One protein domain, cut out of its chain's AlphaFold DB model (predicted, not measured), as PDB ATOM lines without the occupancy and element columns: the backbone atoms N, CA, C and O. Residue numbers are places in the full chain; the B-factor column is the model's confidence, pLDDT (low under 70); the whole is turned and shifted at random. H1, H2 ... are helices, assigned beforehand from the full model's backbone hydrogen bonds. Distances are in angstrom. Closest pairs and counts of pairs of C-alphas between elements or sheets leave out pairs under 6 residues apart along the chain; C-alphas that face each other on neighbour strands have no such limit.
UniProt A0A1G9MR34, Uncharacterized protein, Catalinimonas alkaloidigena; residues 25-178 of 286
ATOM      1  N   GLU A  25     192.838 224.227 268.251       79.00
ATOM      2  CA  GLU A  25     193.240 223.470 267.063       79.00
ATOM      3  C   GLU A  25     193.167 221.955 267.302       79.00
ATOM      4  O   GLU A  25     192.584 221.245 266.484       79.00
ATOM      5  N   TYR A  26     193.655 221.454 268.443       80.38
ATOM      6  CA  TYR A  26     193.582 220.028 268.778       80.38
ATOM      7  C   TYR A  26     192.143 219.534 268.964       80.38
ATOM      8  O   TYR A  26     191.795 218.461 268.466       80.38
ATOM      9  N   GLN A  27     191.286 220.321 269.626       81.50
ATOM     10  CA  GLN A  27     189.858 219.999 269.781       81.50
ATOM     11  C   GLN A  27     189.122 219.998 268.436       81.50
ATOM     12  O   GLN A  27     188.312 219.112 268.165       81.50
ATOM     13  N   SER A  28     189.436 220.949 267.552       82.19
ATOM     14  CA  SER A  28     188.863 220.969 266.203       82.19
ATOM     15  C   SER A  28     189.320 219.763 265.371       82.19
ATOM     16  O   SER A  28     188.510 219.141 264.688       82.19
ATOM     17  N   ALA A  29     190.593 219.369 265.484       80.81
ATOM     18  CA  ALA A  29     191.150 218.221 264.780       80.81
ATOM     19  C   ALA A  29     190.577 216.885 265.281       80.81
ATOM     20  O   ALA A  29     190.315 215.995 264.474       80.81
ATOM     21  N   THR A  30     190.341 216.745 266.588       84.06
ATOM     22  CA  THR A  30     189.683 215.557 267.167       84.06
ATOM     23  C   THR A  30     188.212 215.480 266.778       84.06
ATOM     24  O   THR A  30     187.786 214.428 266.319       84.06
ATOM     25  N   ALA A  31     187.465 216.588 266.808       83.00
ATOM     26  CA  ALA A  31     186.078 216.609 266.335       83.00
ATOM     27  C   ALA A  31     185.950 216.248 264.840       83.00
ATOM     28  O   ALA A  31     185.027 215.535 264.440       83.00
ATOM     29  N   VAL A  32     186.890 216.704 264.002       85.31
ATOM     30  CA  VAL A  32     186.959 216.302 262.587       85.31
ATOM     31  C   VAL A  32     187.299 214.817 262.454       85.31
ATOM     32  O   VAL A  32     186.686 214.136 261.635       85.31
ATOM     33  N   ASN A  33     188.231 214.294 263.255       87.56
ATOM     34  CA  ASN A  33     188.568 212.869 263.258       87.56
ATOM     35  C   ASN A  33     187.362 212.006 263.665       87.56
ATOM     36  O   ASN A  33     186.997 211.096 262.927       87.56
ATOM     37  N   ASP A  34     186.679 212.358 264.753       87.75
ATOM     38  CA  ASP A  34     185.480 211.665 265.231       87.75
ATOM     39  C   ASP A  34     184.364 211.687 264.174       87.75
ATOM     40  O   ASP A  34     183.744 210.661 263.885       87.75
ATOM     41  N   SER A  35     184.155 212.837 263.524       86.94
ATOM     42  CA  SER A  35     183.195 212.958 262.424       86.94
ATOM     43  C   SER A  35     183.583 212.105 261.212       86.94
ATOM     44  O   SER A  35     182.700 211.528 260.576       86.94
ATOM     45  N   LEU A  36     184.871 212.017 260.869       84.38
ATOM     46  CA  LEU A  36     185.354 211.165 259.779       84.38
ATOM     47  C   LEU A  36     185.182 209.682 260.122       84.38
ATOM     48  O   LEU A  36     184.692 208.927 259.286       84.38
ATOM     49  N   MET A  37     185.510 209.282 261.351       87.25
ATOM     50  CA  MET A  37     185.318 207.918 261.846       87.25
ATOM     51  C   MET A  37     183.844 207.506 261.806       87.25
ATOM     52  O   MET A  37     183.528 206.399 261.376       87.25
ATOM     53  N   GLN A  38     182.924 208.403 262.170       86.69
ATOM     54  CA  GLN A  38     181.489 208.137 262.063       86.69
ATOM     55  C   GLN A  38     181.051 207.898 260.609       86.69
ATOM     56  O   GLN A  38     180.307 206.954 260.339       86.69
ATOM     57  N   VAL A  39     181.521 208.724 259.668       84.69
ATOM     58  CA  VAL A  39     181.207 208.565 258.237       84.69
ATOM     59  C   VAL A  39     181.801 207.271 257.677       84.69
ATOM     60  O   VAL A  39     181.124 206.587 256.912       84.69
ATOM     61  N   ILE A  40     183.030 206.912 258.064       80.88
ATOM     62  CA  ILE A  40     183.681 205.659 257.651       80.88
ATOM     63  C   ILE A  40     182.882 204.455 258.151       80.88
ATOM     64  O   ILE A  40     182.483 203.629 257.336       80.88
ATOM     65  N   ASN A  41     182.547 204.408 259.442       84.50
ATOM     66  CA  ASN A  41     181.775 203.305 260.020       84.50
ATOM     67  C   ASN A  41     180.391 203.163 259.359       84.50
ATOM     68  O   ASN A  41     179.917 202.055 259.114       84.50
ATOM     69  N   GLN A  42     179.734 204.282 259.037       83.38
ATOM     70  CA  GLN A  42     178.456 204.258 258.325       83.38
ATOM     71  C   GLN A  42     178.611 203.724 256.891       83.38
ATOM     72  O   GLN A  42     177.762 202.972 256.417       83.38
ATOM     73  N   LYS A  43     179.702 204.083 256.207       79.69
ATOM     74  CA  LYS A  43     180.009 203.602 254.856       79.69
ATOM     75  C   LYS A  43     180.376 202.122 254.826       79.69
ATOM     76  O   LYS A  43     179.953 201.434 253.901       79.69
ATOM     77  N   GLU A  44     181.110 201.636 255.820       83.25
ATOM     78  CA  GLU A  44     181.394 200.207 255.981       83.25
ATOM     79  C   GLU A  44     180.099 199.415 256.181       83.25
ATOM     80  O   GLU A  44     179.843 198.477 255.435       83.25
ATOM     81  N   ALA A  45     179.211 199.867 257.073       84.50
ATOM     82  CA  ALA A  45     177.924 199.206 257.290       84.50
ATOM     83  C   ALA A  45     177.034 199.174 256.028       84.50
ATOM     84  O   ALA A  45     176.349 198.183 255.770       84.50
ATOM     85  N   GLU A  46     177.033 200.244 255.223       81.94
ATOM     86  CA  GLU A  46     176.332 200.275 253.930       81.94
ATOM     87  C   GLU A  46     176.935 199.279 252.925       81.94
ATOM     88  O   GLU A  46     176.190 198.583 252.232       81.94
ATOM     89  N   LEU A  47     178.267 199.190 252.851       82.25
ATOM     90  CA  LEU A  47     178.965 198.244 251.976       82.25
ATOM     91  C   LEU A  47     178.691 196.793 252.378       82.25
ATOM     92  O   LEU A  47     178.367 195.983 251.510       82.25
ATOM     93  N   ASP A  48     178.737 196.485 253.672       87.50
ATOM     94  CA  ASP A  48     178.428 195.151 254.189       87.50
ATOM     95  C   ASP A  48     176.996 194.738 253.836       87.50
ATOM     96  O   ASP A  48     176.751 193.617 253.393       87.50
ATOM     97  N   GLN A  49     176.028 195.655 253.951       87.12
ATOM     98  CA  GLN A  49     174.648 195.386 253.540       87.12
ATOM     99  C   GLN A  49     174.515 195.108 252.039       87.12
ATOM    100  O   GLN A  49     173.729 194.236 251.653       87.12
ATOM    101  N   VAL A  50     175.255 195.834 251.197       87.50
ATOM    102  CA  VAL A  50     175.262 195.619 249.744       87.50
ATOM    103  C   VAL A  50     175.837 194.245 249.411       87.50
ATOM    104  O   VAL A  50     175.203 193.487 248.676       87.50
ATOM    105  N   VAL A  51     176.994 193.902 249.984       88.81
ATOM    106  CA  VAL A  51     177.648 192.603 249.777       88.81
ATOM    107  C   VAL A  51     176.740 191.467 250.237       88.81
ATOM    108  O   VAL A  51     176.486 190.551 249.460       88.81
ATOM    109  N   ASN A  52     176.161 191.569 251.435       93.44
ATOM    110  CA  ASN A  52     175.242 190.555 251.955       93.44
ATOM    111  C   ASN A  52     174.016 190.376 251.050       93.44
ATOM    112  O   ASN A  52     173.635 189.248 250.749       93.44
ATOM    113  N   SER A  53     173.433 191.470 250.551       93.00
ATOM    114  CA  SER A  53     172.283 191.395 249.639       93.00
ATOM    115  C   SER A  53     172.647 190.701 248.324       93.00
ATOM    116  O   SER A  53     171.868 189.890 247.832       93.00
ATOM    117  N   ILE A  54     173.832 190.980 247.767       90.88
ATOM    118  CA  ILE A  54     174.329 190.316 246.554       90.88
ATOM    119  C   ILE A  54     174.540 188.823 246.815       90.88
ATOM    120  O   ILE A  54     174.026 188.003 246.060       90.88
ATOM    121  N   THR A  55     175.228 188.462 247.900       94.81
ATOM    122  CA  THR A  55     175.471 187.060 248.267       94.81
ATOM    123  C   THR A  55     174.166 186.294 248.484       94.81
ATOM    124  O   THR A  55     174.029 185.161 248.028       94.81
ATOM    125  N   GLU A  56     173.173 186.898 249.137       96.25
ATOM    126  CA  GLU A  56     171.856 186.279 249.300       96.25
ATOM    127  C   GLU A  56     171.129 186.097 247.960       96.25
ATOM    128  O   GLU A  56     170.543 185.038 247.735       96.25
ATOM    129  N   ILE A  57     171.200 187.077 247.048       95.56
ATOM    130  CA  ILE A  57     170.632 186.941 245.698       95.56
ATOM    131  C   ILE A  57     171.308 185.794 244.941       95.56
ATOM    132  O   ILE A  57     170.617 184.967 244.344       95.56
ATOM    133  N   GLU A  58     172.638 185.713 244.971       93.62
ATOM    134  CA  GLU A  58     173.401 184.647 244.313       93.62
ATOM    135  C   GLU A  58     173.047 183.264 244.872       93.62
ATOM    136  O   GLU A  58     172.797 182.330 244.106       93.62
ATOM    137  N   ASN A  59     172.936 183.139 246.197       97.06
ATOM    138  CA  ASN A  59     172.517 181.899 246.850       97.06
ATOM    139  C   ASN A  59     171.100 181.484 246.438       97.06
ATOM    140  O   ASN A  59     170.862 180.312 246.134       97.06
ATOM    141  N   ASN A  60     170.170 182.438 246.378       97.25
ATOM    142  CA  ASN A  60     168.806 182.195 245.918       97.25
ATOM    143  C   ASN A  60     168.775 181.775 244.441       97.25
ATOM    144  O   ASN A  60     168.073 180.832 244.090       97.25
ATOM    145  N   LEU A  61     169.563 182.414 243.567       95.06
ATOM    146  CA  LEU A  61     169.670 182.025 242.154       95.06
ATOM    147  C   LEU A  61     170.226 180.603 241.994       95.06
ATOM    148  O   LEU A  61     169.696 179.823 241.203       95.06
ATOM    149  N   ALA A  62     171.239 180.235 242.782       96.38
ATOM    150  CA  ALA A  62     171.779 178.878 242.797       96.38
ATOM    151  C   ALA A  62     170.765 177.847 243.324       96.38
ATOM    152  O   ALA A  62     170.719 176.716 242.837       96.38
ATOM    153  N   ALA A  63     169.943 178.223 244.310       96.31
ATOM    154  CA  ALA A  63     168.855 177.382 244.800       96.31
ATOM    155  C   ALA A  63     167.787 177.155 243.724       96.31
ATOM    156  O   ALA A  63     167.435 176.007 243.465       96.31
ATOM    157  N   ILE A  64     167.376 178.216 243.019       96.12
ATOM    158  CA  ILE A  64     166.450 178.119 241.883       96.12
ATOM    159  C   ILE A  64     166.985 177.145 240.829       96.12
ATOM    160  O   ILE A  64     166.246 176.285 240.356       96.12
ATOM    161  N   ASP A  65     168.267 177.238 240.470       94.62
ATOM    162  CA  ASP A  65     168.853 176.343 239.468       94.62
ATOM    163  C   ASP A  65     168.885 174.879 239.903       94.62
ATOM    164  O   ASP A  65     168.571 173.991 239.104       94.62
ATOM    165  N   ARG A  66     169.196 174.622 241.175       96.19
ATOM    166  CA  ARG A  66     169.150 173.274 241.744       96.19
ATOM    167  C   ARG A  66     167.737 172.700 241.698       96.19
ATOM    168  O   ARG A  66     167.551 171.581 241.226       96.19
ATOM    169  N   ASP A  67     166.750 173.467 242.149       95.88
ATOM    170  CA  ASP A  67     165.362 173.014 242.211       95.88
ATOM    171  C   ASP A  67     164.808 172.770 240.804       95.88
ATOM    172  O   ASP A  67     164.194 171.734 240.547       95.88
ATOM    173  N   LYS A  68     165.123 173.644 239.841       94.00
ATOM    174  CA  LYS A  68     164.781 173.438 238.426       94.00
ATOM    175  C   LYS A  68     165.382 172.156 237.853       94.00
ATOM    176  O   LYS A  68     164.695 171.451 237.113       94.00
ATOM    177  N   MET A  69     166.639 171.851 238.175       93.00
ATOM    178  CA  MET A  69     167.291 170.616 237.729       93.00
ATOM    179  C   MET A  69     166.573 169.385 238.291       93.00
ATOM    180  O   MET A  69     166.219 168.486 237.534       93.00
ATOM    181  N   ILE A  70     166.265 169.392 239.590       92.06
ATOM    182  CA  ILE A  70     165.532 168.302 240.243       92.06
ATOM    183  C   ILE A  70     164.144 168.125 239.616       92.06
ATOM    184  O   ILE A  70     163.741 166.997 239.333       92.06
ATOM    185  N   ILE A  71     163.414 169.219 239.371       91.19
ATOM    186  CA  ILE A  71     162.112 169.159 238.694       91.19
ATOM    187  C   ILE A  71     162.277 168.519 237.311       91.19
ATOM    188  O   ILE A  71     161.537 167.594 236.982       91.19
ATOM    189  N   SER A  72     163.258 168.960 236.519       88.06
ATOM    190  CA  SER A  72     163.517 168.402 235.188       88.06
ATOM    191  C   SER A  72     163.843 166.906 235.218       88.06
ATOM    192  O   SER A  72     163.467 166.200 234.285       88.06
ATOM    193  N   ASP A  73     164.552 166.414 236.231       88.38
ATOM    194  CA  ASP A  73     164.906 164.995 236.322       88.38
ATOM    195  C   ASP A  73     163.695 164.136 236.706       88.38
ATOM    196  O   ASP A  73     163.416 163.140 236.037       88.38
ATOM    197  N   ILE A  74     162.876 164.594 237.660       86.19
ATOM    198  CA  ILE A  74     161.594 163.944 237.987       86.19
ATOM    199  C   ILE A  74     160.687 163.869 236.751       86.19
ATOM    200  O   ILE A  74     159.980 162.886 236.540       86.19
ATOM    201  N   GLN A  75     160.691 164.899 235.902       79.25
ATOM    202  CA  GLN A  75     159.874 164.889 234.690       79.25
ATOM    203  C   GLN A  75     160.284 163.803 233.685       79.25
ATOM    204  O   GLN A  75     159.414 163.340 232.948       79.25
ATOM    205  N   LYS A  76     161.558 163.393 233.650       78.56
ATOM    206  CA  LYS A  76     162.062 162.358 232.731       78.56
ATOM    207  C   LYS A  76     161.747 160.941 233.204       78.56
ATOM    208  O   LYS A  76     161.476 160.080 232.376       78.56
ATOM    209  N   GLU A  77     161.796 160.701 234.512       76.31
ATOM    210  CA  GLU A  77     161.617 159.362 235.099       76.31
ATOM    211  C   GLU A  77     160.140 158.948 235.233       76.31
ATOM    212  O   GLU A  77     159.836 157.787 235.504       76.31
ATOM    213  N   GLY A  78     159.214 159.877 234.980       66.38
ATOM    214  CA  GLY A  78     157.784 159.697 235.209       66.38
ATOM    215  C   GLY A  78     157.363 160.267 236.563       66.38
ATOM    216  O   GLY A  78     158.180 160.414 237.466       66.38
ATOM    217  N   ARG A  79     156.083 160.648 236.676       73.56
ATOM    218  CA  ARG A  79     155.530 161.333 237.855       73.56
ATOM    219  C   ARG A  79     154.421 160.512 238.497       73.56
ATOM    220  O   ARG A  79     153.372 160.298 237.884       73.56
ATOM    221  N   ASP A  80     154.622 160.113 239.742       79.56
ATOM    222  CA  ASP A  80     153.546 159.722 240.643       79.56
ATOM    223  C   ASP A  80     152.987 160.938 241.413       79.56
ATOM    224  O   ASP A  80     153.404 162.084 241.214       79.56
ATOM    225  N   LYS A  81     151.987 160.704 242.274       78.75
ATOM    226  CA  LYS A  81     151.364 161.777 243.070       78.75
ATOM    227  C   LYS A  81     152.359 162.456 244.016       78.75
ATOM    228  O   LYS A  81     152.350 163.677 244.122       78.75
ATOM    229  N   THR A  82     153.232 161.680 244.651       85.25
ATOM    230  CA  THR A  82     154.239 162.170 245.601       85.25
ATOM    231  C   THR A  82     155.245 163.085 244.904       85.25
ATOM    232  O   THR A  82     155.599 164.155 245.394       85.25
ATOM    233  N   GLN A  83     155.689 162.690 243.712       87.25
ATOM    234  CA  GLN A  83     156.583 163.478 242.875       87.25
ATOM    235  C   GLN A  83     155.925 164.784 242.414       87.25
ATOM    236  O   GLN A  83     156.591 165.816 242.361       87.25
ATOM    237  N   GLN A  84     154.622 164.767 242.119       85.31
ATOM    238  CA  GLN A  84     153.871 165.967 241.749       85.31
ATOM    239  C   GLN A  84     153.756 166.968 242.906       85.31
ATOM    240  O   GLN A  84     153.974 168.162 242.701       85.31
ATOM    241  N   GLU A  85     153.471 166.494 244.118       88.12
ATOM    242  CA  GLU A  85     153.451 167.325 245.329       88.12
ATOM    243  C   GLU A  85     154.822 167.961 245.579       88.12
ATOM    244  O   GLU A  85     154.923 169.181 245.715       88.12
ATOM    245  N   ARG A  86     155.893 167.164 245.498       89.94
ATOM    246  CA  ARG A  86     157.266 167.651 245.659       89.94
ATOM    247  C   ARG A  86     157.639 168.719 244.628       89.94
ATOM    248  O   ARG A  86     158.303 169.694 244.970       89.94
ATOM    249  N   ILE A  87     157.224 168.564 243.367       90.25
ATOM    250  CA  ILE A  87     157.440 169.595 242.339       90.25
ATOM    251  C   ILE A  87     156.712 170.895 242.707       90.25
ATOM    252  O   ILE A  87     157.299 171.967 242.580       90.25
ATOM    253  N   ASN A  88     155.467 170.822 243.182       90.75
ATOM    254  CA  ASN A  88     154.703 172.011 243.566       90.75
ATOM    255  C   ASN A  88     155.342 172.757 244.749       90.75
ATOM    256  O   ASN A  88     155.382 173.991 244.755       90.75
ATOM    257  N   GLU A  89     155.881 172.022 245.724       93.56
ATOM    258  CA  GLU A  89     156.649 172.594 246.835       93.56
ATOM    259  C   GLU A  89     157.912 173.308 246.336       93.56
ATOM    260  O   GLU A  89     158.147 174.460 246.702       93.56
ATOM    261  N   MET A  90     158.683 172.674 245.445       94.56
ATOM    262  CA  MET A  90     159.879 173.284 244.847       94.56
ATOM    263  C   MET A  90     159.541 174.550 244.047       94.56
ATOM    264  O   MET A  90     160.219 175.562 244.192       94.56
ATOM    265  N   ILE A  91     158.464 174.541 243.253       93.81
ATOM    266  CA  ILE A  91     158.002 175.730 242.518       93.81
ATOM    267  C   ILE A  91     157.629 176.865 243.483       93.81
ATOM    268  O   ILE A  91     158.011 178.009 243.250       93.81
ATOM    269  N   SER A  92     156.949 176.554 244.588       94.50
ATOM    270  CA  SER A  92     156.593 177.553 245.609       94.50
ATOM    271  C   SER A  92     157.834 178.132 246.310       94.50
ATOM    272  O   SER A  92     157.891 179.324 246.623       94.50
ATOM    273  N   GLY A  93     158.858 177.299 246.529       96.44
ATOM    274  CA  GLY A  93     160.170 177.735 247.009       96.44
ATOM    275  C   GLY A  93     160.856 178.683 246.023       96.44
ATOM    276  O   GLY A  93     161.303 179.761 246.411       96.44
ATOM    277  N   ILE A  94     160.849 178.334 244.735       95.50
ATOM    278  CA  ILE A  94     161.381 179.173 243.656       95.50
ATOM    279  C   ILE A  94     160.674 180.535 243.597       95.50
ATOM    280  O   ILE A  94     161.354 181.559 243.523       95.50
ATOM    281  N   ASP A  95     159.343 180.575 243.698       94.56
ATOM    282  CA  ASP A  95     158.588 181.836 243.740       94.56
ATOM    283  C   ASP A  95     159.015 182.714 244.923       94.56
ATOM    284  O   ASP A  95     159.185 183.930 244.788       94.56
ATOM    285  N   SER A  96     159.252 182.090 246.079       97.25
ATOM    286  CA  SER A  96     159.721 182.781 247.282       97.25
ATOM    287  C   SER A  96     161.135 183.346 247.098       97.25
ATOM    288  O   SER A  96     161.396 184.488 247.482       97.25
ATOM    289  N   TYR A  97     162.042 182.593 246.466       96.81
ATOM    290  CA  TYR A  97     163.388 183.067 246.125       96.81
ATOM    291  C   TYR A  97     163.354 184.241 245.142       96.81
ATOM    292  O   TYR A  97     164.073 185.222 245.331       96.81
ATOM    293  N   ILE A  98     162.490 184.181 244.128       95.38
ATOM    294  CA  ILE A  98     162.304 185.256 243.148       95.38
ATOM    295  C   ILE A  98     161.786 186.530 243.826       95.38
ATOM    296  O   ILE A  98     162.366 187.602 243.642       95.38
ATOM    297  N   ALA A  99     160.739 186.424 244.649       96.56
ATOM    298  CA  ALA A  99     160.180 187.563 245.377       96.56
ATOM    299  C   ALA A  99     161.218 188.202 246.317       96.56
ATOM    300  O   ALA A  99     161.416 189.418 246.294       96.56
ATOM    301  N   SER A 100     161.941 187.370 247.071       97.00
ATOM    302  CA  SER A 100     163.028 187.782 247.965       97.00
ATOM    303  C   SER A 100     164.160 188.498 247.216       97.00
ATOM    304  O   SER A 100     164.708 189.487 247.705       97.00
ATOM    305  N   ASN A 101     164.501 188.034 246.011       97.12
ATOM    306  CA  ASN A 101     165.523 188.664 245.181       97.12
ATOM    307  C   ASN A 101     165.072 190.017 244.620       97.12
ATOM    308  O   ASN A 101     165.871 190.952 244.604       97.12
ATOM    309  N   ARG A 102     163.807 190.143 244.199       95.50
ATOM    310  CA  ARG A 102     163.239 191.420 243.734       95.50
ATOM    311  C   ARG A 102     163.312 192.488 244.824       95.50
ATOM    312  O   ARG A 102     163.840 193.565 244.577       95.50
ATOM    313  N   GLU A 103     162.896 192.153 246.044       96.25
ATOM    314  CA  GLU A 103     162.963 193.073 247.186       96.25
ATOM    315  C   GLU A 103     164.403 193.540 247.467       96.25
ATOM    316  O   GLU A 103     164.664 194.728 247.676       96.25
ATOM    317  N   LYS A 104     165.369 192.613 247.431       94.25
ATOM    318  CA  LYS A 104     166.790 192.938 247.628       94.25
ATOM    319  C   LYS A 104     167.337 193.827 246.519       94.25
ATOM    320  O   LYS A 104     168.085 194.757 246.814       94.25
ATOM    321  N   ILE A 105     166.960 193.577 245.267       93.88
ATOM    322  CA  ILE A 105     167.342 194.427 244.137       93.88
ATOM    323  C   ILE A 105     166.763 195.829 244.287       93.88
ATOM    324  O   ILE A 105     167.507 196.793 244.131       93.88
ATOM    325  N   ASP A 106     165.490 195.966 244.659       93.56
ATOM    326  CA  ASP A 106     164.859 197.275 244.860       93.56
ATOM    327  C   ASP A 106     165.553 198.069 245.981       93.56
ATOM    328  O   ASP A 106     165.775 199.285 245.873       93.56
ATOM    329  N   LYS A 107     165.972 197.375 247.048       91.50
ATOM    330  CA  LYS A 107     166.775 197.959 248.128       91.50
ATOM    331  C   LYS A 107     168.159 198.390 247.641       91.50
ATOM    332  O   LYS A 107     168.565 199.519 247.924       91.50
ATOM    333  N   LEU A 108     168.859 197.537 246.889       90.44
ATOM    334  CA  LEU A 108     170.161 197.846 246.291       90.44
ATOM    335  C   LEU A 108     170.067 199.047 245.338       90.44
ATOM    336  O   LEU A 108     170.876 199.967 245.432       90.44
ATOM    337  N   GLU A 109     169.052 199.100 244.471       89.50
ATOM    338  CA  GLU A 109     168.807 200.239 243.581       89.50
ATOM    339  C   GLU A 109     168.605 201.536 244.373       89.50
ATOM    340  O   GLU A 109     169.188 202.571 244.043       89.50
ATOM    341  N   SER A 110     167.810 201.481 245.442       88.94
ATOM    342  CA  SER A 110     167.548 202.634 246.308       88.94
ATOM    343  C   SER A 110     168.821 203.116 247.013       88.94
ATOM    344  O   SER A 110     169.097 204.318 247.040       88.94
ATOM    345  N   GLN A 111     169.635 202.194 247.536       84.31
ATOM    346  CA  GLN A 111     170.922 202.506 248.169       84.31
ATOM    347  C   GLN A 111     171.902 203.147 247.180       84.31
ATOM    348  O   GLN A 111     172.553 204.142 247.507       84.31
ATOM    349  N   VAL A 112     171.968 202.640 245.945       83.56
ATOM    350  CA  VAL A 112     172.837 203.195 244.901       83.56
ATOM    351  C   VAL A 112     172.401 204.593 244.476       83.56
ATOM    352  O   VAL A 112     173.255 205.470 244.345       83.56
ATOM    353  N   ARG A 113     171.094 204.834 244.306       83.44
ATOM    354  CA  ARG A 113     170.554 206.161 243.952       83.44
ATOM    355  C   ARG A 113     170.811 207.208 245.037       83.44
ATOM    356  O   ARG A 113     171.065 208.364 244.713       83.44
ATOM    357  N   ASN A 114     170.767 206.806 246.307       80.38
ATOM    358  CA  ASN A 114     170.972 207.704 247.448       80.38
ATOM    359  C   ASN A 114     172.459 207.953 247.773       80.38
ATOM    360  O   ASN A 114     172.784 208.880 248.519       80.38
ATOM    361  N   SER A 115     173.380 207.165 247.210       75.94
ATOM    362  CA  SER A 115     174.822 207.370 247.373       75.94
ATOM    363  C   SER A 115     175.334 208.489 246.457       75.94
ATOM    364  O   SER A 115     175.216 208.414 245.235       75.94
ATOM    365  N   ARG A 116     175.988 209.509 247.040       64.44
ATOM    366  CA  ARG A 116     176.625 210.621 246.295       64.44
ATOM    367  C   ARG A 116     177.736 210.171 245.333       64.44
ATOM    368  O   ARG A 116     178.040 210.903 244.399       64.44
ATOM    369  N   ASN A 117     178.320 208.991 245.550       60.59
ATOM    370  CA  ASN A 117     179.326 208.384 244.680       60.59
ATOM    371  C   ASN A 117     178.733 207.114 244.067       60.59
ATOM    372  O   ASN A 117     178.888 206.010 244.592       60.59
ATOM    373  N   THR A 118     177.996 207.282 242.975       61.19
ATOM    374  CA  THR A 118     177.365 206.179 242.252       61.19
ATOM    375  C   THR A 118     178.439 205.374 241.514       61.19
ATOM    376  O   THR A 118     179.064 205.855 240.569       61.19
ATOM    377  N   SER A 119     178.672 204.132 241.937       73.12
ATOM    378  CA  SER A 119     179.575 203.208 241.246       73.12
ATOM    379  C   SER A 119     178.904 202.684 239.972       73.12
ATOM    380  O   SER A 119     177.910 201.959 240.035       73.12
ATOM    381  N   ALA A 120     179.458 203.012 238.800       82.12
ATOM    382  CA  ALA A 120     179.004 202.450 237.524       82.12
ATOM    383  C   ALA A 120     179.060 200.907 237.508       82.12
ATOM    384  O   ALA A 120     178.236 200.267 236.857       82.12
ATOM    385  N   GLY A 121     179.997 200.310 238.255       84.06
ATOM    386  CA  GLY A 121     180.107 198.859 238.412       84.06
ATOM    387  C   GLY A 121     178.928 198.254 239.173       84.06
ATOM    388  O   GLY A 121     178.370 197.255 238.727       84.06
ATOM    389  N   LEU A 122     178.491 198.892 240.264       83.69
ATOM    390  CA  LEU A 122     177.373 198.395 241.071       83.69
ATOM    391  C   LEU A 122     176.041 198.482 240.310       83.69
ATOM    392  O   LEU A 122     175.273 197.527 240.317       83.69
ATOM    393  N   ASN A 123     175.818 199.565 239.557       87.50
ATOM    394  CA  ASN A 123     174.672 199.662 238.643       87.50
ATOM    395  C   ASN A 123     174.662 198.532 237.603       87.50
ATOM    396  O   ASN A 123     173.613 197.963 237.307       87.50
ATOM    397  N   ARG A 124     175.834 198.194 237.049       90.56
ATOM    398  CA  ARG A 124     175.963 197.115 236.063       90.56
ATOM    399  C   ARG A 124     175.647 195.752 236.677       90.56
ATOM    400  O   ARG A 124     174.942 194.971 236.046       90.56
ATOM    401  N   LEU A 125     176.121 195.495 237.895       90.06
ATOM    402  CA  LEU A 125     175.837 194.258 238.621       90.06
ATOM    403  C   LEU A 125     174.344 194.124 238.945       90.06
ATOM    404  O   LEU A 125     173.757 193.085 238.667       90.06
ATOM    405  N   ILE A 126     173.703 195.183 239.450       91.12
ATOM    406  CA  ILE A 126     172.257 195.178 239.721       91.12
ATOM    407  C   ILE A 126     171.465 194.868 238.444       91.12
ATOM    408  O   ILE A 126     170.576 194.019 238.462       91.12
ATOM    409  N   ALA A 127     171.827 195.486 237.315       92.94
ATOM    410  CA  ALA A 127     171.194 195.199 236.028       92.94
ATOM    411  C   ALA A 127     171.379 193.731 235.593       92.94
ATOM    412  O   ALA A 127     170.445 193.124 235.070       92.94
ATOM    413  N   GLN A 128     172.553 193.138 235.840       94.44
ATOM    414  CA  GLN A 128     172.808 191.718 235.570       94.44
ATOM    415  C   GLN A 128     171.973 190.796 236.468       94.44
ATOM    416  O   GLN A 128     171.385 189.837 235.967       94.44
ATOM    417  N   LEU A 129     171.878 191.093 237.769       94.06
ATOM    418  CA  LEU A 129     171.062 190.323 238.716       94.06
ATOM    419  C   LEU A 129     169.580 190.384 238.333       94.06
ATOM    420  O   LEU A 129     168.913 189.353 238.282       94.06
ATOM    421  N   LYS A 130     169.089 191.572 237.968       94.94
ATOM    422  CA  LYS A 130     167.719 191.771 237.488       94.94
ATOM    423  C   LYS A 130     167.437 190.964 236.222       94.94
ATOM    424  O   LYS A 130     166.484 190.193 236.190       94.94
ATOM    425  N   SER A 131     168.317 191.063 235.224       96.56
ATOM    426  CA  SER A 131     168.202 190.275 233.993       96.56
ATOM    427  C   SER A 131     168.227 188.769 234.263       96.56
ATOM    428  O   SER A 131     167.554 188.016 233.562       96.56
ATOM    429  N   SER A 132     169.003 188.322 235.254       93.44
ATOM    430  CA  SER A 132     169.087 186.908 235.627       93.44
ATOM    431  C   SER A 132     167.778 186.420 236.242       93.44
ATOM    432  O   SER A 132     167.306 185.349 235.880       93.44
ATOM    433  N   ILE A 133     167.155 187.213 237.118       93.94
ATOM    434  CA  ILE A 133     165.856 186.883 237.723       93.94
ATOM    435  C   ILE A 133     164.756 186.837 236.668       93.94
ATOM    436  O   ILE A 133     164.019 185.858 236.620       93.94
ATOM    437  N   GLU A 134     164.683 187.837 235.787       95.75
ATOM    438  CA  GLU A 134     163.702 187.861 234.693       95.75
ATOM    439  C   GLU A 134     163.844 186.638 233.772       95.75
ATOM    440  O   GLU A 134     162.854 186.087 233.293       95.75
ATOM    441  N   GLU A 135     165.076 186.184 233.527       95.62
ATOM    442  CA  GLU A 135     165.324 184.954 232.776       95.62
ATOM    443  C   GLU A 135     164.871 183.705 233.542       95.62
ATOM    444  O   GLU A 135     164.203 182.847 232.964       95.62
ATOM    445  N   LYS A 136     165.167 183.599 234.845       91.94
ATOM    446  CA  LYS A 136     164.680 182.472 235.659       91.94
ATOM    447  C   LYS A 136     163.156 182.430 235.714       91.94
ATOM    448  O   LYS A 136     162.592 181.348 235.601       91.94
ATOM    449  N   GLU A 137     162.493 183.575 235.828       92.56
ATOM    450  CA  GLU A 137     161.032 183.681 235.806       92.56
ATOM    451  C   GLU A 137     160.441 183.133 234.508       92.56
ATOM    452  O   GLU A 137     159.562 182.274 234.555       92.56
ATOM    453  N   ARG A 138     160.973 183.550 233.350       96.00
ATOM    454  CA  ARG A 138     160.540 183.019 232.047       96.00
ATOM    455  C   ARG A 138     160.696 181.505 231.966       96.00
ATOM    456  O   ARG A 138     159.784 180.816 231.520       96.00
ATOM    457  N   GLN A 139     161.826 180.984 232.434       92.62
ATOM    458  CA  GLN A 139     162.081 179.545 232.431       92.62
ATOM    459  C   GLN A 139     161.123 178.777 233.357       92.62
ATOM    460  O   GLN A 139     160.789 177.629 233.073       92.62
ATOM    461  N   ILE A 140     160.689 179.375 234.470       92.44
ATOM    462  CA  ILE A 140     159.700 178.775 235.377       92.44
ATOM    463  C   ILE A 140     158.295 178.810 234.776       92.44
ATOM    464  O   ILE A 140     157.569 177.822 234.885       92.44
ATOM    465  N   GLU A 141     157.927 179.898 234.103       94.19
ATOM    466  CA  GLU A 141     156.671 180.006 233.354       94.19
ATOM    467  C   GLU A 141     156.582 178.912 232.276       94.19
ATOM    468  O   GLU A 141     155.594 178.179 232.193       94.19
ATOM    469  N   GLU A 142     157.654 178.735 231.499       93.38
ATOM    470  CA  GLU A 142     157.755 177.683 230.485       93.38
ATOM    471  C   GLU A 142     157.646 176.286 231.109       93.38
ATOM    472  O   GLU A 142     156.889 175.436 230.631       93.38
ATOM    473  N   LEU A 143     158.346 176.051 232.223       90.81
ATOM    474  CA  LEU A 143     158.294 174.783 232.945       90.81
ATOM    475  C   LEU A 143     156.868 174.457 233.417       90.81
ATOM    476  O   LEU A 143     156.422 173.318 233.264       90.81
ATOM    477  N   ARG A 144     156.130 175.450 233.930       90.50
ATOM    478  CA  ARG A 144     154.714 175.314 234.314       90.50
ATOM    479  C   ARG A 144     153.828 174.982 233.117       90.50
ATOM    480  O   ARG A 144     152.996 174.079 233.214       90.50
ATOM    481  N   GLY A 145     154.022 175.668 231.991       91.88
ATOM    482  CA  GLY A 145     153.284 175.410 230.754       91.88
ATOM    483  C   GLY A 145     153.472 173.973 230.258       91.88
ATOM    484  O   GLY A 145     152.496 173.253 230.035       91.88
ATOM    485  N   ASN A 146     154.724 173.518 230.187       89.25
ATOM    486  CA  ASN A 146     155.067 172.150 229.793       89.25
ATOM    487  C   ASN A 146     154.475 171.112 230.759       89.25
ATOM    488  O   ASN A 146     153.985 170.062 230.339       89.25
ATOM    489  N   MET A 147     154.464 171.401 232.064       85.88
ATOM    490  CA  MET A 147     153.838 170.525 233.054       85.88
ATOM    491  C   MET A 147     152.330 170.387 232.864       85.88
ATOM    492  O   MET A 147     151.830 169.265 232.945       85.88
ATOM    493  N   ALA A 148     151.624 171.494 232.626       88.62
ATOM    494  CA  ALA A 148     150.180 171.490 232.420       88.62
ATOM    495  C   ALA A 148     149.794 170.706 231.156       88.62
ATOM    496  O   ALA A 148     148.855 169.910 231.183       88.62
ATOM    497  N   MET A 149     150.564 170.872 230.075       89.69
ATOM    498  CA  MET A 149     150.383 170.115 228.835       89.69
ATOM    499  C   MET A 149     150.553 168.609 229.067       89.69
ATOM    500  O   MET A 149     149.645 167.833 228.773       89.69
ATOM    501  N   LEU A 150     151.668 168.205 229.685       87.06
ATOM    502  CA  LEU A 150     151.942 166.799 229.996       87.06
ATOM    503  C   LEU A 150     150.893 166.192 230.939       87.06
ATOM    504  O   LEU A 150     150.532 165.029 230.788       87.06
ATOM    505  N   GLN A 151     150.367 166.967 231.894       84.94
ATOM    506  CA  GLN A 151     149.278 166.512 232.761       84.94
ATOM    507  C   GLN A 151     148.007 166.210 231.950       84.94
ATOM    508  O   GLN A 151     147.401 165.154 232.133       84.94
ATOM    509  N   GLY A 152     147.641 167.091 231.014       89.31
ATOM    510  CA  GLY A 152     146.500 166.877 230.121       89.31
ATOM    511  C   GLY A 152     146.664 165.647 229.220       89.31
ATOM    512  O   GLY A 152     145.714 164.881 229.028       89.31
ATOM    513  N   GLU A 153     147.876 165.407 228.713       89.88
ATOM    514  CA  GLU A 153     148.195 164.196 227.949       89.88
ATOM    515  C   GLU A 153     148.066 162.930 228.803       89.88
ATOM    516  O   GLU A 153     147.431 161.963 228.376       89.88
ATOM    517  N   VAL A 154     148.596 162.937 230.031       88.12
ATOM    518  CA  VAL A 154     148.487 161.807 230.968       88.12
ATOM    519  C   VAL A 154     147.028 161.492 231.296       88.12
ATOM    520  O   VAL A 154     146.641 160.322 231.287       88.12
ATOM    521  N   ASP A 155     146.197 162.499 231.553       88.94
ATOM    522  CA  ASP A 155     144.781 162.285 231.874       88.94
ATOM    523  C   ASP A 155     143.990 161.763 230.663       88.94
ATOM    524  O   ASP A 155     143.142 160.868 230.794       88.94
ATOM    525  N   THR A 156     144.341 162.225 229.461       94.94
ATOM    526  CA  THR A 156     143.808 161.692 228.200       94.94
ATOM    527  C   THR A 156     144.214 160.230 228.000       94.94
ATOM    528  O   THR A 156     143.372 159.382 227.689       94.94
ATOM    529  N   LEU A 157     145.490 159.899 228.217       94.31
ATOM    530  CA  LEU A 157     146.000 158.531 228.124       94.31
ATOM    531  C   LEU A 157     145.325 157.608 229.142       94.31
ATOM    532  O   LEU A 157     144.870 156.529 228.768       94.31
ATOM    533  N   ARG A 158     145.176 158.042 230.399       90.94
ATOM    534  CA  ARG A 158     144.466 157.288 231.447       90.94
ATOM    535  C   ARG A 158     143.020 156.995 231.060       90.94
ATOM    536  O   ARG A 158     142.562 155.867 231.223       90.94
ATOM    537  N   THR A 159     142.316 157.986 230.521       96.19
ATOM    538  CA  THR A 159     140.932 157.822 230.056       96.19
ATOM    539  C   THR A 159     140.851 156.823 228.900       96.19
ATOM    540  O   THR A 159     140.006 155.928 228.900       96.19
ATOM    541  N   ASN A 160     141.773 156.921 227.940       97.25
ATOM    542  CA  ASN A 160     141.850 155.993 226.814       97.25
ATOM    543  C   ASN A 160     142.172 154.558 227.243       97.25
ATOM    544  O   ASN A 160     141.607 153.627 226.670       97.25
ATOM    545  N   ILE A 161     143.054 154.371 228.229       97.56
ATOM    546  CA  ILE A 161     143.374 153.052 228.789       97.56
ATOM    547  C   ILE A 161     142.126 152.434 229.417       97.56
ATOM    548  O   ILE A 161     141.750 151.339 229.017       97.56
ATOM    549  N   ARG A 162     141.423 153.162 230.297       96.62
ATOM    550  CA  ARG A 162     140.190 152.661 230.935       96.62
ATOM    551  C   ARG A 162     139.139 152.236 229.914       96.62
ATOM    552  O   ARG A 162     138.610 151.134 229.995       96.62
ATOM    553  N   ARG A 163     138.893 153.070 228.895       97.69
ATOM    554  CA  ARG A 163     137.961 152.729 227.810       97.69
ATOM    555  C   ARG A 163     138.379 151.446 227.085       97.69
ATOM    556  O   ARG A 163     137.538 150.607 226.783       97.69
ATOM    557  N   ARG A 164     139.674 151.276 226.798       97.94
ATOM    558  CA  ARG A 164     140.187 150.060 226.147       97.94
ATOM    559  C   ARG A 164     140.059 148.826 227.039       97.94
ATOM    560  O   ARG A 164     139.749 147.761 226.519       97.94
ATOM    561  N   GLU A 165     140.275 148.953 228.344       97.62
ATOM    562  CA  GLU A 165     140.080 147.858 229.304       97.62
ATOM    563  C   GLU A 165     138.613 147.402 229.341       97.62
ATOM    564  O   GLU A 165     138.339 146.204 229.264       97.62
ATOM    565  N   GLU A 166     137.662 148.339 229.361       97.75
ATOM    566  CA  GLU A 166     136.222 148.043 229.301       97.75
ATOM    567  C   GLU A 166     135.810 147.382 227.972       97.75
ATOM    568  O   GLU A 166     135.040 146.413 227.953       97.75
ATOM    569  N   GLU A 167     136.349 147.869 226.848       97.94
ATOM    570  CA  GLU A 167     136.143 147.276 225.523       97.94
ATOM    571  C   GLU A 167     136.698 145.849 225.447       97.94
ATOM    572  O   GLU A 167     136.025 144.958 224.924       97.94
ATOM    573  N   LEU A 168     137.897 145.611 225.990       98.25
ATOM    574  CA  LEU A 168     138.510 144.283 226.045       98.25
ATOM    575  C   LEU A 168     137.693 143.323 226.908       98.25
ATOM    576  O   LEU A 168     137.393 142.221 226.458       98.25
ATOM    577  N   ALA A 169     137.265 143.747 228.099       97.69
ATOM    578  CA  ALA A 169     136.429 142.928 228.975       97.69
ATOM    579  C   ALA A 169     135.079 142.574 228.326       97.69
ATOM    580  O   ALA A 169     134.543 141.482 228.517       97.69
ATOM    581  N   THR A 170     134.511 143.489 227.540       98.06
ATOM    582  CA  THR A 170     133.265 143.242 226.803       98.06
ATOM    583  C   THR A 170     133.478 142.277 225.643       98.06
ATOM    584  O   THR A 170     132.707 141.333 225.493       98.06
ATOM    585  N   ARG A 171     134.544 142.459 224.855       97.88
ATOM    586  CA  ARG A 171     134.887 141.532 223.769       97.88
ATOM    587  C   ARG A 171     135.208 140.138 224.285       97.88
ATOM    588  O   ARG A 171     134.769 139.175 223.670       97.88
ATOM    589  N   GLN A 172     135.920 140.025 225.405       98.06
ATOM    590  CA  GLN A 172     136.230 138.726 225.993       98.06
ATOM    591  C   GLN A 172     134.951 137.980 226.381       98.06
ATOM    592  O   GLN A 172     134.780 136.840 225.974       98.06
ATOM    593  N   ARG A 173     133.998 138.652 227.043       97.81
ATOM    594  CA  ARG A 173     132.687 138.053 227.349       97.81
ATOM    595  C   ARG A 173     131.942 137.594 226.097       97.81
ATOM    596  O   ARG A 173     131.404 136.497 226.089       97.81
ATOM    597  N   GLN A 174     131.948 138.394 225.030       97.94
ATOM    598  CA  GLN A 174     131.322 138.005 223.761       97.94
ATOM    599  C   GLN A 174     131.997 136.785 223.124       97.94
ATOM    600  O   GLN A 174     131.308 135.938 222.567       97.94
ATOM    601  N   ILE A 175     133.327 136.693 223.200       97.75
ATOM    602  CA  ILE A 175     134.079 135.525 222.726       97.75
ATOM    603  C   ILE A 175     133.701 134.293 223.549       97.75
ATOM    604  O   ILE A 175     133.412 133.255 222.963       97.75
ATOM    605  N   ASP A 176     133.645 134.415 224.875       96.75
ATOM    606  CA  ASP A 176     133.303 133.306 225.768       96.75
ATOM    607  C   ASP A 176     131.856 132.828 225.537       96.75
ATOM    608  O   ASP A 176     131.599 131.627 225.454       96.75
ATOM    609  N   GLU A 177     130.908 133.756 225.365       96.69
ATOM    610  CA  GLU A 177     129.511 133.452 225.029       96.69
ATOM    611  C   GLU A 177     129.387 132.761 223.664       96.69
ATOM    612  O   GLU A 177     128.647 131.784 223.528       96.69
ATOM    613  N   GLN A 178     130.115 133.239 222.650       96.56
ATOM    614  CA  GLN A 178     130.115 132.636 221.316       96.56
ATOM    615  C   GLN A 178     130.771 131.253 221.312       96.56
ATOM    616  O   GLN A 178     130.214 130.331 220.721       96.56
TER     617      GLN A 178
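This is residues 25 to 178 of the 286 residues of an uncharacterized protein of Catalinimonas alkaloidigena (UniProt A0A1G9MR34). The longest helix, H3, runs side by side with H2 and part of H1 in a slender three-helix bundle whose chain runs one way along H1, folds back along H2 and turns again into H3. H1 and H3 overlap over part of their lengths, and from the bundle residues 25 to 42 of H1 stick out at one end and residues 155 to 178 of H3 at the other, which makes a long thin rod. The printed part has 154 residues with three named helices, in the order H1, H2, H3, and no named strand; the class is all helix. The whole is extended, with a radius of gyration of the C-alphas of 28.4 A, and its C-alphas span 120 by 24 by 17 A.

H3, residues 120 to 178, is 86.8 A from first to last C-alpha; it begins with C-alpha 120 at (179.004, 202.450, 237.524) and ends with C-alpha 178 at (130.115, 132.636, 221.316). H2, residues 81 to 114, is 50.1 A long. H1, residues 25 to 77, is 78.3 A long and begins with C-alpha 25 at (193.240, 223.470, 267.063).

H1, H2 and H3 form an up and down bundle, in which each helix runs against the one before it in the chain. H3 touches H2 with residues 122 to 140 alone; the closest C-alphas, those of Ile 105 and Ile 126, are 6.6 A apart. These two helices form a helical hairpin, at a shallow tilt of 15 degrees, opposite ways. H1 touches H2 with residues 50 to 74 alone, the closest C-alphas being those of Ile 57 and Asn 101, 5.4 A apart. H1 and H2 are also a helical hairpin, at a shallow tilt of 25 degrees, opposite ways. H1 touches H3 with residues 57 to 68 alone, and H3 touches H1 with residues 129 to 140 alone; their closest C-alphas, those of Leu 61 and Ile 133, are 7.6 A apart. H1 and H3 run the same way at a shallow tilt of 19 degrees. In H1, H2 and H3 every O i to N i+4 pair is within hydrogen-bond range.

The C-alphas of Glu 25 and Gln 178, the first and last printed, are the two farthest apart, at 119.7 A. Residues 25 to 42, which belong to H1, and residues 155 to 178, which belong to H3, stand free; the body without them has 112 residues and spans 58 by 20 by 16 A. The links from H1 to H2 and from H2 to H3 are tight, with 3 and 5 residues. The printed part has no cut. The mean pLDDT of the printed part is 89.7, and residue 78 and residues 116 to 118 are under 70.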